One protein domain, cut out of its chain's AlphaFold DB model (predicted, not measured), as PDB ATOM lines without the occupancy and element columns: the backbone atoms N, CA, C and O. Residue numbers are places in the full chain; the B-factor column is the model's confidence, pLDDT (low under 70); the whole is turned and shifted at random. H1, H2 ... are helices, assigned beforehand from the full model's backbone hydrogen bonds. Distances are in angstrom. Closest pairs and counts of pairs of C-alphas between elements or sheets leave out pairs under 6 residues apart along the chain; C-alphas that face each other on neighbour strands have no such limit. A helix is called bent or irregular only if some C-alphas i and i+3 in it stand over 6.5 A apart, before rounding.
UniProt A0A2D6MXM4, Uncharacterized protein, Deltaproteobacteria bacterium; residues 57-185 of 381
ATOM      1  N   PRO A  57     129.591 191.961 211.593       75.12
ATOM      2  CA  PRO A  57     129.129 190.942 210.661       75.12
ATOM      3  C   PRO A  57     129.721 189.597 211.100       75.12
ATOM      4  O   PRO A  57     130.668 189.111 210.496       75.12
ATOM      5  N   ILE A  58     129.247 189.078 212.236       77.31
ATOM      6  CA  ILE A  58     129.534 187.754 212.799       77.31
ATOM      7  C   ILE A  58     128.222 187.244 213.389       77.31
ATOM      8  O   ILE A  58     127.671 187.851 214.321       77.31
ATOM      9  N   ASP A  59     127.736 186.134 212.842       80.69
ATOM     10  CA  ASP A  59     126.424 185.587 213.191       80.69
ATOM     11  C   ASP A  59     126.460 184.833 214.518       80.69
ATOM     12  O   ASP A  59     125.511 184.916 215.302       80.69
ATOM     13  N   ASP A  60     127.579 184.161 214.806       78.31
ATOM     14  CA  ASP A  60     127.807 183.467 216.072       78.31
ATOM     15  C   ASP A  60     127.924 184.486 217.230       78.31
ATOM     16  O   ASP A  60     128.890 185.261 217.289       78.31
ATOM     17  N   PRO A  61     126.955 184.509 218.170       76.44
ATOM     18  CA  PRO A  61     126.947 185.464 219.270       76.44
ATOM     19  C   PRO A  61     128.089 185.235 220.266       76.44
ATOM     20  O   PRO A  61     128.617 186.214 220.790       76.44
ATOM     21  N   ASP A  62     128.509 183.989 220.490       74.25
ATOM     22  CA  ASP A  62     129.580 183.660 221.433       74.25
ATOM     23  C   ASP A  62     130.935 184.084 220.859       74.25
ATOM     24  O   ASP A  62     131.748 184.704 221.554       74.25
ATOM     25  N   LEU A  63     131.166 183.821 219.568       73.19
ATOM     26  CA  LEU A  63     132.372 184.268 218.870       73.19
ATOM     27  C   LEU A  63     132.438 185.797 218.798       73.19
ATOM     28  O   LEU A  63     133.500 186.387 219.020       73.19
ATOM     29  N   ARG A  64     131.301 186.445 218.523       78.31
ATOM     30  CA  ARG A  64     131.179 187.905 218.481       78.31
ATOM     31  C   ARG A  64     131.482 188.535 219.841       78.31
ATOM     32  O   ARG A  64     132.298 189.456 219.916       78.31
ATOM     33  N   ASP A  65     130.894 188.019 220.915       75.62
ATOM     34  CA  ASP A  65     131.107 188.528 222.272       75.62
ATOM     35  C   ASP A  65     132.535 188.258 222.761       75.62
ATOM     36  O   ASP A  65     133.142 189.098 223.439       75.62
ATOM     37  N   GLN A  66     133.114 187.114 222.383       71.56
ATOM     38  CA  GLN A  66     134.511 186.794 222.655       71.56
ATOM     39  C   GLN A  66     135.455 187.750 221.923       71.56
ATOM     40  O   GLN A  66     136.404 188.238 222.543       71.56
ATOM     41  N   LEU A  67     135.192 188.048 220.648       72.56
ATOM     42  CA  LEU A  67     135.960 189.013 219.870       72.56
ATOM     43  C   LEU A  67     135.895 190.387 220.543       72.56
ATOM     44  O   LEU A  67     136.934 190.892 220.957       72.56
ATOM     45  N   ILE A  68     134.698 190.934 220.782       74.44
ATOM     46  CA  ILE A  68     134.507 192.235 221.455       74.44
ATOM     47  C   ILE A  68     135.239 192.276 222.803       74.44
ATOM     48  O   ILE A  68     135.967 193.224 223.098       74.44
ATOM     49  N   SER A  69     135.099 191.227 223.615       70.62
ATOM     50  CA  SER A  69     135.743 191.147 224.931       70.62
ATOM     51  C   SER A  69     137.269 191.146 224.846       70.62
ATOM     52  O   SER A  69     137.937 191.720 225.710       70.62
ATOM     53  N   GLN A  70     137.839 190.479 223.843       68.25
ATOM     54  CA  GLN A  70     139.286 190.429 223.645       68.25
ATOM     55  C   GLN A  70     139.829 191.724 223.028       68.25
ATOM     56  O   GLN A  70     140.904 192.164 223.434       68.25
ATOM     57  N   LEU A  71     139.069 192.367 222.136       67.56
ATOM     58  CA  LEU A  71     139.378 193.693 221.594       67.56
ATOM     59  C   LEU A  71     139.458 194.735 222.716       67.56
ATOM     60  O   LEU A  71     140.496 195.364 222.896       67.56
ATOM     61  N   LEU A  72     138.425 194.802 223.561       65.81
ATOM     62  CA  LEU A  72     138.380 195.727 224.697       65.81
ATOM     63  C   LEU A  72     139.541 195.525 225.681       65.81
ATOM     64  O   LEU A  72     140.055 196.495 226.229       65.81
ATOM     65  N   ARG A  73     139.972 194.281 225.921       64.38
ATOM     66  CA  ARG A  73     141.133 194.013 226.791       64.38
ATOM     67  C   ARG A  73     142.449 194.458 226.156       64.38
ATOM     68  O   ARG A  73     143.297 194.982 226.869       64.38
ATOM     69  N   SER A  74     142.600 194.263 224.848       60.78
ATOM     70  CA  SER A  74     143.797 194.652 224.095       60.78
ATOM     71  C   SER A  74     144.019 196.167 224.125       60.78
ATOM     72  O   SER A  74     145.140 196.617 224.342       60.78
ATOM     73  N   ASP A  75     142.951 196.955 223.980       55.78
ATOM     74  CA  ASP A  75     143.045 198.422 223.958       55.78
ATOM     75  C   ASP A  75     143.357 199.022 225.343       55.78
ATOM     76  O   ASP A  75     144.062 200.027 225.452       55.78
ATOM     77  N   ILE A  76     142.880 198.384 226.422       54.94
ATOM     78  CA  ILE A  76     143.200 198.780 227.806       54.94
ATOM     79  C   ILE A  76     144.692 198.564 228.104       54.94
ATOM     80  O   ILE A  76     145.297 199.362 228.821       54.94
ATOM     81  N   GLU A  77     145.293 197.505 227.554       52.62
ATOM     82  CA  GLU A  77     146.721 197.213 227.715       52.62
ATOM     83  C   GLU A  77     147.615 198.156 226.886       52.62
ATOM     84  O   GLU A  77     148.712 198.492 227.335       52.62
ATOM     85  N   GLU A  78     147.148 198.632 225.724       53.94
ATOM     86  CA  GLU A  78     147.896 199.552 224.847       53.94
ATOM     87  C   GLU A  78     147.713 201.049 225.200       53.94
ATOM     88  O   GLU A  78     148.450 201.900 224.700       53.94
ATOM     89  N   GLY A  79     146.810 201.392 226.129       49.75
ATOM     90  CA  GLY A  79     146.755 202.716 226.768       49.75
ATOM     91  C   GLY A  79     146.310 203.872 225.862       49.75
ATOM     92  O   GLY A  79     146.653 205.028 226.125       49.75
ATOM     93  N   THR A  80     145.560 203.597 224.796       49.12
ATOM     94  CA  THR A  80     145.093 204.620 223.847       49.12
ATOM     95  C   THR A  80     143.860 205.370 224.367       49.12
ATOM     96  O   THR A  80     142.877 204.755 224.766       49.12
ATOM     97  N   SER A  81     143.887 206.707 224.332       38.16
ATOM     98  CA  SER A  81     142.838 207.603 224.859       38.16
ATOM     99  C   SER A  81     141.777 208.058 223.832       38.16
ATOM    100  O   SER A  81     141.063 209.028 224.082       38.16
ATOM    101  N   GLY A  82     141.668 207.388 222.677       44.31
ATOM    102  CA  GLY A  82     140.669 207.658 221.626       44.31
ATOM    103  C   GLY A  82     139.684 206.495 221.424       44.31
ATOM    104  O   GLY A  82     139.878 205.446 222.041       44.31
ATOM    105  N   PRO A  83     138.633 206.642 220.580       50.97
ATOM    106  CA  PRO A  83     137.800 205.504 220.195       50.97
ATOM    107  C   PRO A  83     138.708 204.400 219.641       50.97
ATOM    108  O   PRO A  83     139.640 204.719 218.895       50.97
ATOM    109  N   PRO A  84     138.483 203.129 220.015       61.31
ATOM    110  CA  PRO A  84     139.389 202.059 219.642       61.31
ATOM    111  C   PRO A  84     139.653 202.036 218.137       61.31
ATOM    112  O   PRO A  84     138.711 202.114 217.346       61.31
ATOM    113  N   ALA A  85     140.911 201.897 217.715       60.91
ATOM    114  CA  ALA A  85     141.246 201.768 216.294       60.91
ATOM    115  C   ALA A  85     140.476 200.606 215.632       60.91
ATOM    116  O   ALA A  85     140.112 200.673 214.457       60.91
ATOM    117  N   CYS A  86     140.148 199.580 216.421       61.38
ATOM    118  CA  CYS A  86     139.283 198.481 216.024       61.38
ATOM    119  C   CYS A  86     137.817 198.908 215.788       61.38
ATOM    120  O   CYS A  86     137.208 198.414 214.847       61.38
ATOM    121  N   VAL A  87     137.254 199.860 216.541       64.56
ATOM    122  CA  VAL A  87     135.882 200.368 216.332       64.56
ATOM    123  C   VAL A  87     135.767 201.142 215.016       64.56
ATOM    124  O   VAL A  87     134.781 200.986 214.300       64.56
ATOM    125  N   GLU A  88     136.775 201.937 214.654       66.69
ATOM    126  CA  GLU A  88     136.790 202.646 213.366       66.69
ATOM    127  C   GLU A  88     136.989 201.694 212.176       66.69
ATOM    128  O   GLU A  88     136.378 201.887 211.125       66.69
ATOM    129  N   ALA A  89     137.778 200.627 212.343       64.69
ATOM    130  CA  ALA A  89     137.892 199.567 211.342       64.69
ATOM    131  C   ALA A  89     136.555 198.830 211.127       64.69
ATOM    132  O   ALA A  89     136.194 198.542 209.989       64.69
ATOM    133  N   VAL A  90     135.788 198.589 212.198       68.06
ATOM    134  CA  VAL A  90     134.463 197.953 212.113       68.06
ATOM    135  C   VAL A  90     133.442 198.858 211.427       68.06
ATOM    136  O   VAL A  90     132.712 198.395 210.559       68.06
ATOM    137  N   LYS A  91     133.404 200.157 211.754       67.31
ATOM    138  CA  LYS A  91     132.486 201.108 211.099       67.31
ATOM    139  C   LYS A  91     132.727 201.239 209.594       67.31
ATOM    140  O   LYS A  91     131.789 201.513 208.856       67.31
ATOM    141  N   ALA A  92     133.974 201.076 209.153       67.00
ATOM    142  CA  ALA A  92     134.344 201.145 207.743       67.00
ATOM    143  C   ALA A  92     134.005 199.863 206.957       67.00
ATOM    144  O   ALA A  92     134.062 199.876 205.728       67.00
ATOM    145  N   ALA A  93     133.672 198.767 207.645       68.69
ATOM    146  CA  ALA A  93     133.390 197.470 207.045       68.69
ATOM    147  C   ALA A  93     131.895 197.291 206.728       68.69
ATOM    148  O   ALA A  93     131.240 196.390 207.249       68.69
ATOM    149  N   ASP A  94     131.350 198.162 205.876       77.44
ATOM    150  CA  ASP A  94     129.999 197.991 205.336       77.44
ATOM    151  C   ASP A  94     129.941 196.908 204.234       77.44
ATOM    152  O   ASP A  94     130.964 196.401 203.762       77.44
ATOM    153  N   GLY A  95     128.729 196.524 203.818       74.50
ATOM    154  CA  GLY A  95     128.537 195.460 202.824       74.50
ATOM    155  C   GLY A  95     129.186 195.753 201.462       74.50
ATOM    156  O   GLY A  95     129.660 194.836 200.792       74.50
ATOM    157  N   GLU A  96     129.275 197.026 201.061       80.88
ATOM    158  CA  GLU A  96     129.927 197.434 199.811       80.88
ATOM    159  C   GLU A  96     131.458 197.347 199.919       80.88
ATOM    160  O   GLU A  96     132.142 196.910 198.990       80.88
ATOM    161  N   TYR A  97     132.023 197.731 201.063       82.69
ATOM    162  CA  TYR A  97     133.432 197.545 201.374       82.69
ATOM    163  C   TYR A  97     133.808 196.062 201.397       82.69
ATOM    164  O   TYR A  97     134.771 195.681 200.728       82.69
ATOM    165  N   LEU A  98     133.045 195.219 202.098       81.88
ATOM    166  CA  LEU A  98     133.308 193.780 202.179       81.88
ATOM    167  C   LEU A  98     133.211 193.109 200.807       81.88
ATOM    168  O   LEU A  98     134.109 192.355 200.440       81.88
ATOM    169  N   SER A  99     132.217 193.476 199.994       83.19
ATOM    170  CA  SER A  99     132.097 192.988 198.613       83.19
ATOM    171  C   SER A  99     133.316 193.360 197.760       83.19
ATOM    172  O   SER A  99     133.832 192.537 197.003       83.19
ATOM    173  N   ARG A 100     133.834 194.589 197.906       85.88
ATOM    174  CA  ARG A 100     135.060 195.022 197.216       85.88
ATOM    175  C   ARG A 100     136.303 194.288 197.708       85.88
ATOM    176  O   ARG A 100     137.170 193.990 196.892       85.88
ATOM    177  N   GLN A 101     136.407 193.998 199.007       85.88
ATOM    178  CA  GLN A 101     137.517 193.210 199.548       85.88
ATOM    179  C   GLN A 101     137.456 191.757 199.064       85.88
ATOM    180  O   GLN A 101     138.479 191.237 198.634       85.88
ATOM    181  N   ALA A 102     136.271 191.140 199.054       85.38
ATOM    182  CA  ALA A 102     136.057 189.778 198.564       85.38
ATOM    183  C   ALA A 102     136.442 189.617 197.083       85.38
ATOM    184  O   ALA A 102     136.974 188.586 196.686       85.38
ATOM    185  N   ALA A 103     136.218 190.657 196.271       87.62
ATOM    186  CA  ALA A 103     136.563 190.668 194.851       87.62
ATOM    187  C   ALA A 103     138.066 190.842 194.565       87.62
ATOM    188  O   ALA A 103     138.483 190.774 193.404       87.62
ATOM    189  N   ARG A 104     138.898 191.105 195.582       89.25
ATOM    190  CA  ARG A 104     140.342 191.217 195.369       89.25
ATOM    191  C   ARG A 104     140.928 189.843 195.021       89.25
ATOM    192  O   ARG A 104     140.589 188.872 195.692       89.25
ATOM    193  N   PRO A 105     141.842 189.739 194.038       88.75
ATOM    194  CA  PRO A 105     142.370 188.448 193.592       88.75
ATOM    195  C   PRO A 105     143.045 187.619 194.693       88.75
ATOM    196  O   PRO A 105     142.933 186.399 194.690       88.75
ATOM    197  N   ASP A 106     143.734 188.273 195.631       84.62
ATOM    198  CA  ASP A 106     144.383 187.630 196.776       84.62
ATOM    199  C   ASP A 106     143.360 187.061 197.769       84.62
ATOM    200  O   ASP A 106     143.459 185.903 198.165       84.62
ATOM    201  N   VAL A 107     142.335 187.847 198.102       87.69
ATOM    202  CA  VAL A 107     141.261 187.437 199.019       87.69
ATOM    203  C   VAL A 107     140.391 186.344 198.393       87.69
ATOM    204  O   VAL A 107     140.066 185.366 199.057       87.69
ATOM    205  N   ALA A 108     140.055 186.465 197.109       88.31
ATOM    206  CA  ALA A 108     139.284 185.461 196.384       88.31
ATOM    207  C   ALA A 108     140.011 184.107 196.333       88.31
ATOM    208  O   ALA A 108     139.392 183.074 196.583       88.31
ATOM    209  N   ALA A 109     141.325 184.114 196.084       88.62
ATOM    210  CA  ALA A 109     142.137 182.901 196.112       88.62
ATOM    211  C   ALA A 109     142.175 182.265 197.511       88.62
ATOM    212  O   ALA A 109     142.132 181.043 197.628       88.62
ATOM    213  N   ASP A 110     142.218 183.069 198.578       90.44
ATOM    214  CA  ASP A 110     142.168 182.565 199.955       90.44
ATOM    215  C   ASP A 110     140.800 181.968 200.320       90.44
ATOM    216  O   ASP A 110     140.738 180.934 200.984       90.44
ATOM    217  N   LEU A 111     139.703 182.586 199.875       90.75
ATOM    218  CA  LEU A 111     138.350 182.049 200.058       90.75
ATOM    219  C   LEU A 111     138.171 180.721 199.308       90.75
ATOM    220  O   LEU A 111     137.614 179.773 199.864       90.75
ATOM    221  N   GLU A 112     138.701 180.625 198.086       90.69
ATOM    222  CA  GLU A 112     138.719 179.388 197.297       90.69
ATOM    223  C   GLU A 112     139.556 178.298 197.980       90.69
ATOM    224  O   GLU A 112     139.114 177.156 198.100       90.69
ATOM    225  N   LEU A 113     140.728 178.660 198.509       87.06
ATOM    226  CA  LEU A 113     141.611 177.764 199.259       87.06
ATOM    227  C   LEU A 113     140.930 177.196 200.517       87.06
ATOM    228  O   LEU A 113     141.181 176.050 200.893       87.06
ATOM    229  N   MET A 114     140.068 177.987 201.159       89.56
ATOM    230  CA  MET A 114     139.245 177.563 202.295       89.56
ATOM    231  C   MET A 114     137.940 176.866 201.867       89.56
ATOM    232  O   MET A 114     137.200 176.382 202.718       89.56
ATOM    233  N   GLY A 115     137.622 176.785 200.572       90.00
ATOM    234  CA  GLY A 115     136.373 176.189 200.089       90.00
ATOM    235  C   GLY A 115     135.124 176.911 200.606       90.00
ATOM    236  O   GLY A 115     134.134 176.264 200.949       90.00
ATOM    237  N   ILE A 116     135.188 178.239 200.726       90.00
ATOM    238  CA  ILE A 116     134.081 179.078 201.186       90.00
ATOM    239  C   ILE A 116     133.319 179.598 199.965       90.00
ATOM    240  O   ILE A 116     133.885 180.284 199.117       90.00
ATOM    241  N   THR A 117     132.027 179.288 199.887       87.56
ATOM    242  CA  THR A 117     131.147 179.714 198.780       87.56
ATOM    243  C   THR A 117     129.877 180.417 199.247       87.56
ATOM    244  O   THR A 117     129.168 181.000 198.430       87.56
ATOM    245  N   ASP A 118     129.557 180.322 200.536       89.88
ATOM    246  CA  ASP A 118     128.369 180.928 201.125       89.88
ATOM    247  C   ASP A 118     128.568 182.437 201.325       89.88
ATOM    248  O   ASP A 118     129.607 182.868 201.817       89.88
ATOM    249  N   ALA A 119     127.590 183.252 200.920       84.38
ATOM    250  CA  ALA A 119     127.727 184.707 200.920       84.38
ATOM    251  C   ALA A 119     127.854 185.299 202.336       84.38
ATOM    252  O   ALA A 119     128.598 186.266 202.528       84.38
ATOM    253  N   ASP A 120     127.174 184.710 203.320       84.31
ATOM    254  CA  ASP A 120     127.224 185.168 204.705       84.31
ATOM    255  C   ASP A 120     128.556 184.756 205.346       84.31
ATOM    256  O   ASP A 120     129.206 185.569 206.006       84.31
ATOM    257  N   GLU A 121     129.042 183.543 205.069       86.56
ATOM    258  CA  GLU A 121     130.372 183.084 205.488       86.56
ATOM    259  C   GLU A 121     131.505 183.908 204.839       86.56
ATOM    260  O   GLU A 121     132.464 184.285 205.521       86.56
ATOM    261  N   ILE A 122     131.378 184.261 203.551       87.50
ATOM    262  CA  ILE A 122     132.314 185.152 202.841       87.50
ATOM    263  C   ILE A 122     132.405 186.493 203.563       87.50
ATOM    264  O   ILE A 122     133.507 186.946 203.866       87.50
ATOM    265  N   ASN A 123     131.271 187.126 203.871       85.25
ATOM    266  CA  ASN A 123     131.266 188.434 204.525       85.25
ATOM    267  C   ASN A 123     131.945 188.389 205.902       85.25
ATOM    268  O   ASN A 123     132.745 189.272 206.219       85.25
ATOM    269  N   GLN A 124     131.689 187.337 206.684       88.31
ATOM    270  CA  GLN A 124     132.285 187.143 208.010       88.31
ATOM    271  C   GLN A 124     133.806 186.920 207.934       88.31
ATOM    272  O   GLN A 124     134.575 187.551 208.667       88.31
ATOM    273  N   VAL A 125     134.273 186.065 207.019       87.81
ATOM    274  CA  VAL A 125     135.708 185.783 206.852       87.81
ATOM    275  C   VAL A 125     136.448 186.976 206.264       87.81
ATOM    276  O   VAL A 125     137.504 187.350 206.773       87.81
ATOM    277  N   VAL A 126     135.888 187.630 205.245       87.81
ATOM    278  CA  VAL A 126     136.479 188.825 204.626       87.81
ATOM    279  C   VAL A 126     136.573 189.966 205.630       87.81
ATOM    280  O   VAL A 126     137.591 190.660 205.661       87.81
ATOM    281  N   PHE A 127     135.570 190.127 206.499       87.69
ATOM    282  CA  PHE A 127     135.643 191.065 207.612       87.69
ATOM    283  C   PHE A 127     136.850 190.766 208.509       87.69
ATOM    284  O   PHE A 127     137.675 191.652 208.732       87.69
ATOM    285  N   LEU A 128     137.012 189.521 208.969       86.69
ATOM    286  CA  LEU A 128     138.129 189.135 209.838       86.69
ATOM    287  C   LEU A 128     139.497 189.263 209.146       86.69
ATOM    288  O   LEU A 128     140.463 189.683 209.784       86.69
ATOM    289  N   MET A 129     139.592 188.952 207.850       87.38
ATOM    290  CA  MET A 129     140.814 189.125 207.055       87.38
ATOM    291  C   MET A 129     141.187 190.602 206.904       87.38
ATOM    292  O   MET A 129     142.327 190.983 207.172       87.38
ATOM    293  N   ALA A 130     140.225 191.448 206.526       81.81
ATOM    294  CA  ALA A 130     140.429 192.888 206.400       81.81
ATOM    295  C   ALA A 130     140.792 193.516 207.753       81.81
ATOM    296  O   ALA A 130     141.696 194.347 207.833       81.81
ATOM    297  N   PHE A 131     140.140 193.065 208.823       79.94
ATOM    298  CA  PHE A 131     140.415 193.491 210.188       79.94
ATOM    299  C   PHE A 131     141.825 193.085 210.648       79.94
ATOM    300  O   PHE A 131     142.534 193.884 211.254       79.94
ATOM    301  N   ALA A 132     142.281 191.873 210.317       78.19
ATOM    302  CA  ALA A 132     143.639 191.421 210.624       78.19
ATOM    303  C   ALA A 132     144.725 192.161 209.821       78.19
ATOM    304  O   ALA A 132     145.860 192.287 210.294       78.19
ATOM    305  N   ALA A 133     144.392 192.613 208.609       74.31
ATOM    306  CA  ALA A 133     145.296 193.319 207.704       74.31
ATOM    307  C   ALA A 133     145.388 194.831 207.978       74.31
ATOM    308  O   ALA A 133     146.350 195.467 207.539       74.31
ATOM    309  N   ASP A 134     144.424 195.421 208.693       71.31
ATOM    310  CA  ASP A 134     144.437 196.852 208.991       71.31
ATOM    311  C   ASP A 134     145.629 197.206 209.894       71.31
ATOM    312  O   ASP A 134     145.788 196.728 211.019       71.31
ATOM    313  N   MET A 135     146.493 198.088 209.390       54.62
ATOM    314  CA  MET A 135     147.700 198.518 210.090       54.62
ATOM    315  C   MET A 135     147.408 199.272 211.390       54.62
ATOM    316  O   MET A 135     148.271 199.306 212.266       54.62
ATOM    317  N   ARG A 136     146.202 199.836 211.525       61.97
ATOM    318  CA  ARG A 136     145.722 200.519 212.734       61.97
ATOM    319  C   ARG A 136     145.345 199.539 213.842       61.97
ATOM    320  O   ARG A 136     145.250 199.941 214.996       61.97
ATOM    321  N   VAL A 137     145.135 198.268 213.504       61.78
ATOM    322  CA  VAL A 137     144.845 197.208 214.466       61.78
ATOM    323  C   VAL A 137     146.158 196.739 215.099       61.78
ATOM    324  O   VAL A 137     147.090 196.303 214.406       61.78
ATOM    325  N   GLY A 138     146.222 196.867 216.427       60.38
ATOM    326  CA  GLY A 138     147.399 196.606 217.250       60.38
ATOM    327  C   GLY A 138     147.947 195.185 217.113       60.38
ATOM    328  O   GLY A 138     147.264 194.235 216.713       60.38
ATOM    329  N   SER A 139     149.222 195.019 217.465       60.09
ATOM    330  CA  SER A 139     149.949 193.743 217.336       60.09
ATOM    331  C   SER A 139     149.384 192.615 218.215       60.09
ATOM    332  O   SER A 139     149.580 191.429 217.915       60.09
ATOM    333  N   ALA A 140     148.665 192.979 219.280       60.84
ATOM    334  CA  ALA A 140     147.944 192.069 220.164       60.84
ATOM    335  C   ALA A 140     146.584 191.634 219.591       60.84
ATOM    336  O   ALA A 140     146.089 190.556 219.923       60.84
ATOM    337  N   THR A 141     146.027 192.422 218.671       67.88
ATOM    338  CA  THR A 141     144.671 192.265 218.147       67.88
ATOM    339  C   THR A 141     144.596 191.415 216.879       67.88
ATOM    340  O   THR A 141     143.716 190.566 216.748       67.88
ATOM    341  N   ARG A 142     145.564 191.549 215.967       73.75
ATOM    342  CA  ARG A 142     145.635 190.721 214.741       73.75
ATOM    343  C   ARG A 142     145.601 189.206 214.999       73.75
ATOM    344  O   ARG A 142     144.898 188.503 214.279       73.75
ATOM    345  N   PRO A 143     146.306 188.662 216.015       71.19
ATOM    346  CA  PRO A 143     146.253 187.235 216.324       71.19
ATOM    347  C   PRO A 143     144.850 186.734 216.688       71.19
ATOM    348  O   PRO A 143     144.549 185.566 216.451       71.19
ATOM    349  N   ILE A 144     144.012 187.600 217.269       74.62
ATOM    350  CA  ILE A 144     142.635 187.268 217.650       74.62
ATOM    351  C   ILE A 144     141.795 187.057 216.393       74.62
ATOM    352  O   ILE A 144     141.119 186.042 216.284       74.62
ATOM    353  N   ALA A 145     141.919 187.944 215.405       81.19
ATOM    354  CA  ALA A 145     141.196 187.841 214.142       81.19
ATOM    355  C   ALA A 145     141.481 186.519 213.408       81.19
ATOM    356  O   ALA A 145     140.554 185.823 213.003       81.19
ATOM    357  N   TYR A 146     142.751 186.108 213.320       83.94
ATOM    358  CA  TYR A 146     143.111 184.817 212.718       83.94
ATOM    359  C   TYR A 146     142.594 183.613 213.514       83.94
ATOM    360  O   TYR A 146     142.207 182.606 212.924       83.94
ATOM    361  N   GLN A 147     142.562 183.708 214.846       78.50
ATOM    362  CA  GLN A 147     141.964 182.669 215.683       78.50
ATOM    363  C   GLN A 147     140.445 182.583 215.460       78.50
ATOM    364  O   GLN A 147     139.908 181.480 215.400       78.50
ATOM    365  N   SER A 148     139.772 183.723 215.293       83.06
ATOM    366  CA  SER A 148     138.342 183.785 214.983       83.06
ATOM    367  C   SER A 148     138.018 183.208 213.605       83.06
ATOM    368  O   SER A 148     137.010 182.527 213.486       83.06
ATOM    369  N   ILE A 149     138.885 183.382 212.597       86.56
ATOM    370  CA  ILE A 149     138.728 182.708 211.292       86.56
ATOM    371  C   ILE A 149     138.750 181.189 211.489       86.56
ATOM    372  O   ILE A 149     137.865 180.491 211.006       86.56
ATOM    373  N   GLY A 150     139.718 180.678 212.258       82.38
ATOM    374  CA  GLY A 150     139.786 179.255 212.591       82.38
ATOM    375  C   GLY A 150     138.565 178.750 213.367       82.38
ATOM    376  O   GLY A 150     138.077 177.659 213.102       82.38
ATOM    377  N   ALA A 151     138.038 179.537 214.305       81.81
ATOM    378  CA  ALA A 151     136.820 179.183 215.035       81.81
ATOM    379  C   ALA A 151     135.573 179.163 214.133       81.81
ATOM    380  O   ALA A 151     134.723 178.296 214.306       81.81
ATOM    381  N   LEU A 152     135.493 180.087 213.171       84.12
ATOM    382  CA  LEU A 152     134.347 180.256 212.284       84.12
ATOM    383  C   LEU A 152     134.260 179.151 211.227       84.12
ATOM    384  O   LEU A 152     133.226 178.506 211.096       84.12
ATOM    385  N   VAL A 153     135.346 178.913 210.483       85.50
ATOM    386  CA  VAL A 153     135.320 177.976 209.343       85.50
ATOM    387  C   VAL A 153     135.983 176.631 209.648       85.50
ATOM    388  O   VAL A 153     135.997 175.725 208.809       85.50
ATOM    389  N   GLY A 154     136.498 176.468 210.870       81.44
ATOM    390  CA  GLY A 154     137.078 175.225 211.359       81.44
ATOM    391  C   GLY A 154     138.290 174.794 210.543       81.44
ATOM    392  O   GLY A 154     139.122 175.599 210.130       81.44
ATOM    393  N   GLU A 155     138.377 173.495 210.278       78.69
ATOM    394  CA  GLU A 155     139.482 172.856 209.558       78.69
ATOM    395  C   GLU A 155     139.751 173.441 208.164       78.69
ATOM    396  O   GLU A 155     140.899 173.465 207.714       78.69
ATOM    397  N   ARG A 156     138.713 173.980 207.512       86.88
ATOM    398  CA  ARG A 156     138.822 174.665 206.218       86.88
ATOM    399  C   ARG A 156     139.745 175.884 206.268       86.88
ATOM    400  O   ARG A 156     140.339 176.225 205.255       86.88
ATOM    401  N   ALA A 157     139.942 176.494 207.440       85.88
ATOM    402  CA  ALA A 157     140.871 177.610 207.618       85.88
ATOM    403  C   ALA A 157     142.343 177.186 207.504       85.88
ATOM    404  O   ALA A 157     143.213 178.039 207.315       85.88
ATOM    405  N   ALA A 158     142.658 175.896 207.676       79.50
ATOM    406  CA  ALA A 158     144.031 175.446 207.875       79.50
ATOM    407  C   ALA A 158     144.984 175.823 206.724       79.50
ATOM    408  O   ALA A 158     146.053 176.359 207.024       79.50
ATOM    409  N   PRO A 159     144.634 175.644 205.434       81.94
ATOM    410  CA  PRO A 159     145.496 176.048 204.323       81.94
ATOM    411  C   PRO A 159     145.822 177.550 204.332       81.94
ATOM    412  O   PRO A 159     146.983 177.934 204.172       81.94
ATOM    413  N   TYR A 160     144.819 178.394 204.586       87.06
ATOM    414  CA  TYR A 160     144.978 179.849 204.637       87.06
ATOM    415  C   TYR A 160     145.853 180.260 205.823       87.06
ATOM    416  O   TYR A 160     146.833 180.990 205.676       87.06
ATOM    417  N   LEU A 161     145.558 179.722 207.004       83.94
ATOM    418  CA  LEU A 161     146.307 180.017 208.218       83.94
ATOM    419  C   LEU A 161     147.766 179.538 208.126       83.94
ATOM    420  O   LEU A 161     148.669 180.249 208.564       83.94
ATOM    421  N   LEU A 162     148.033 178.386 207.502       75.56
ATOM    422  CA  LEU A 162     149.396 177.920 207.218       75.56
ATOM    423  C   LEU A 162     150.150 178.898 206.304       75.56
ATOM    424  O   LEU A 162     151.313 179.209 206.572       75.56
ATOM    425  N   ARG A 163     149.491 179.418 205.261       81.88
ATOM    426  CA  ARG A 163     150.061 180.426 204.357       81.88
ATOM    427  C   ARG A 163     150.403 181.712 205.111       81.88
ATOM    428  O   ARG A 163     151.560 182.133 205.086       81.88
ATOM    429  N   VAL A 164     149.458 182.258 205.879       80.94
ATOM    430  CA  VAL A 164     149.667 183.452 206.719       80.94
ATOM    431  C   VAL A 164     150.809 183.240 207.714       80.94
ATOM    432  O   VAL A 164     151.662 184.113 207.875       80.94
ATOM    433  N   ALA A 165     150.873 182.078 208.369       72.44
ATOM    434  CA  ALA A 165     151.965 181.749 209.281       72.44
ATOM    435  C   ALA A 165     153.326 181.682 208.568       72.44
ATOM    436  O   ALA A 165     154.343 181.979 209.187       72.44
ATOM    437  N   SER A 166     153.364 181.323 207.283       64.31
ATOM    438  CA  SER A 166     154.605 181.262 206.500       64.31
ATOM    439  C   SER A 166     155.123 182.630 206.050       64.31
ATOM    440  O   SER A 166     156.317 182.776 205.782       64.31
ATOM    441  N   GLU A 167     154.229 183.613 205.955       71.25
ATOM    442  CA  GLU A 167     154.504 184.945 205.409       71.25
ATOM    443  C   GLU A 167     154.622 186.017 206.501       71.25
ATOM    444  O   GLU A 167     155.246 187.057 206.294       71.25
ATOM    445  N   THR A 168     154.032 185.780 207.675       67.88
ATOM    446  CA  THR A 168     154.006 186.769 208.753       67.88
ATOM    447  C   THR A 168     155.365 186.932 209.431       67.88
ATOM    448  O   THR A 168     156.022 185.970 209.822       67.88
ATOM    449  N   THR A 169     155.752 188.184 209.659       61.53
ATOM    450  CA  THR A 169     156.897 188.551 210.507       61.53
ATOM    451  C   THR A 169     156.483 188.794 211.963       61.53
ATOM    452  O   THR A 169     157.332 188.951 212.841       61.53
ATOM    453  N   TYR A 170     155.174 188.797 212.252       59.84
ATOM    454  CA  TYR A 170     154.639 189.058 213.586       59.84
ATOM    455  C   TYR A 170     154.596 187.784 214.422       59.84
ATOM    456  O   TYR A 170     153.742 186.909 214.242       59.84
ATOM    457  N   GLY A 171     155.471 187.711 215.421       57.09
ATOM    458  CA  GLY A 171     155.579 186.516 216.248       57.09
ATOM    459  C   GLY A 171     154.332 186.171 217.065       57.09
ATOM    460  O   GLY A 171     154.070 184.999 217.345       57.09
ATOM    461  N   SER A 172     153.519 187.171 217.418       60.53
ATOM    462  CA  SER A 172     152.234 186.971 218.094       60.53
ATOM    463  C   SER A 172     151.216 186.252 217.201       60.53
ATOM    464  O   SER A 172     150.541 185.339 217.685       60.53
ATOM    465  N   VAL A 173     151.155 186.624 215.916       66.31
ATOM    466  CA  VAL A 173     150.278 186.040 214.890       66.31
ATOM    467  C   VAL A 173     150.707 184.610 214.599       66.31
ATOM    468  O   VAL A 173     149.909 183.689 214.767       66.31
ATOM    469  N   PHE A 174     151.991 184.413 214.291       66.19
ATOM    470  CA  PHE A 174     152.572 183.090 214.073       66.19
ATOM    471  C   PHE A 174     152.241 182.132 215.226       66.19
ATOM    472  O   PHE A 174     151.769 181.013 215.023       66.19
ATOM    473  N   ARG A 175     152.428 182.583 216.473       62.50
ATOM    474  CA  ARG A 175     152.153 181.785 217.674       62.50
ATOM    475  C   ARG A 175     150.690 181.373 217.780       62.50
ATOM    476  O   ARG A 175     150.425 180.229 218.140       62.50
ATOM    477  N   LYS A 176     149.748 182.292 217.559       69.56
ATOM    478  CA  LYS A 176     148.322 181.992 217.734       69.56
ATOM    479  C   LYS A 176     147.796 181.078 216.648       69.56
ATOM    480  O   LYS A 176     147.135 180.102 216.984       69.56
ATOM    481  N   ILE A 177     148.193 181.326 215.406       72.69
ATOM    482  CA  ILE A 177     147.854 180.462 214.283       72.69
ATOM    483  C   ILE A 177     148.390 179.050 214.511       72.69
ATOM    484  O   ILE A 177     147.639 178.083 214.478       72.69
ATOM    485  N   THR A 178     149.681 178.923 214.803       64.75
ATOM    486  CA  THR A 178     150.290 177.601 214.948       64.75
ATOM    487  C   THR A 178     149.850 176.863 216.216       64.75
ATOM    488  O   THR A 178     149.763 175.640 216.202       64.75
ATOM    489  N   SER A 179     149.496 177.578 217.294       65.75
ATOM    490  CA  SER A 179     148.853 176.965 218.469       65.75
ATOM    491  C   SER A 179     147.461 176.448 218.128       65.75
ATOM    492  O   SER A 179     147.148 175.319 218.485       65.75
ATOM    493  N   TRP A 180     146.657 177.244 217.416       72.00
ATOM    494  CA  TRP A 180     145.330 176.822 216.979       72.00
ATOM    495  C   TRP A 180     145.430 175.587 216.083       72.00
ATOM    496  O   TRP A 180     144.804 174.584 216.397       72.00
ATOM    497  N   LEU A 181     146.302 175.604 215.067       67.19
ATOM    498  CA  LEU A 181     146.543 174.469 214.165       67.19
ATOM    499  C   LEU A 181     147.044 173.211 214.897       67.19
ATOM    500  O   LEU A 181     146.726 172.096 214.497       67.19
ATOM    501  N   ALA A 182     147.832 173.370 215.966       60.34
ATOM    502  CA  ALA A 182     148.303 172.257 216.790       60.34
ATOM    503  C   ALA A 182     147.232 171.727 217.762       60.34
ATOM    504  O   ALA A 182     147.283 170.562 218.146       60.34
ATOM    505  N   GLU A 183     146.291 172.567 218.196       63.16
ATOM    506  CA  GLU A 183     145.183 172.184 219.085       63.16
ATOM    507  C   GLU A 183     144.019 171.565 218.309       63.16
ATOM    508  O   GLU A 183     143.405 170.612 218.781       63.16
ATOM    509  N   THR A 184     143.775 172.046 217.092       60.88
ATOM    510  CA  THR A 184     142.822 171.469 216.132       60.88
ATOM    511  C   THR A 184     143.447 170.374 215.270       60.88
ATOM    512  O   THR A 184     142.820 169.949 214.309       60.88
ATOM    513  N   ALA A 185     144.667 169.923 215.603       51.34
ATOM    514  CA  ALA A 185     145.530 169.065 214.793       51.34
ATOM    515  C   ALA A 185     144.788 167.933 214.074       51.34
ATOM    516  O   ALA A 185     144.670 166.805 214.555       51.34
TER     517      ALA A 185
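AT A GLANCE: This is residues 57 to 185 of the 381 residues of an uncharacterized protein of Deltaproteobacteria bacterium (UniProt A0A2D6MXM4). Arm H6a of the bent helix H6 forms the core, with H1, H5 and H7 packed round it at shallow tilts; H6 folds back so that arm H6b lies beside H6a and H7. Short H3 crosses H5 on the side away from H6a. The printed part has 129 residues with seven named helices, H1 to H7 in chain order, and no named strand: all helix. It is compact, with a radius of gyration of the C-alphas of 13.9 A, and spans 40 by 35 by 28 A.

IN THESE COORDINATES: H1, residues 61 to 78, begins at C-alpha 61 (126.947, 185.464, 219.270) and measures 25.9 A. H2 is residues 85 to 91, H3 95 to 102 and H4 105 to 113. H5, residues 119 to 133, measures 20.7 A. H6, residues 142 to 167, was assigned as one helix by its hydrogen bonds but is bent, C-alphas 152 and 155 being 9.4 A apart; its arms are H6a, 142 to 152, and H6b, 155 to 167, itself irregular, with C-alphas 156 and 159 7.1 A apart. H7, residues 171 to 183, ends at C-alpha 183 (145.183, 172.184, 219.085).

HOW THE PARTS SIT: H5 and H6a form a helical hairpin at 18 degrees, closest C-alphas Ala 132 and Arg 142, 4.6 A. H7 touches H6a, the same way at 22 degrees, Pro 143 to Val 173 4.4 A between C-alphas. H1 touches H6a with residues 63 to 70 alone. H3 touches H5, about perpendicular at 74 degrees. Every O i to N i+4 pair is within hydrogen-bond range in H1 to H5, H6a and H7, and 7 of 9 in H6b.

THE WHOLE: The farthest C-alphas, Ser 81 and Gly 115, are 40.5 A apart. The printed part has no cut and no long link. Mean pLDDT of the printed part is 74.1; residues 70 to 93 are among those under 70.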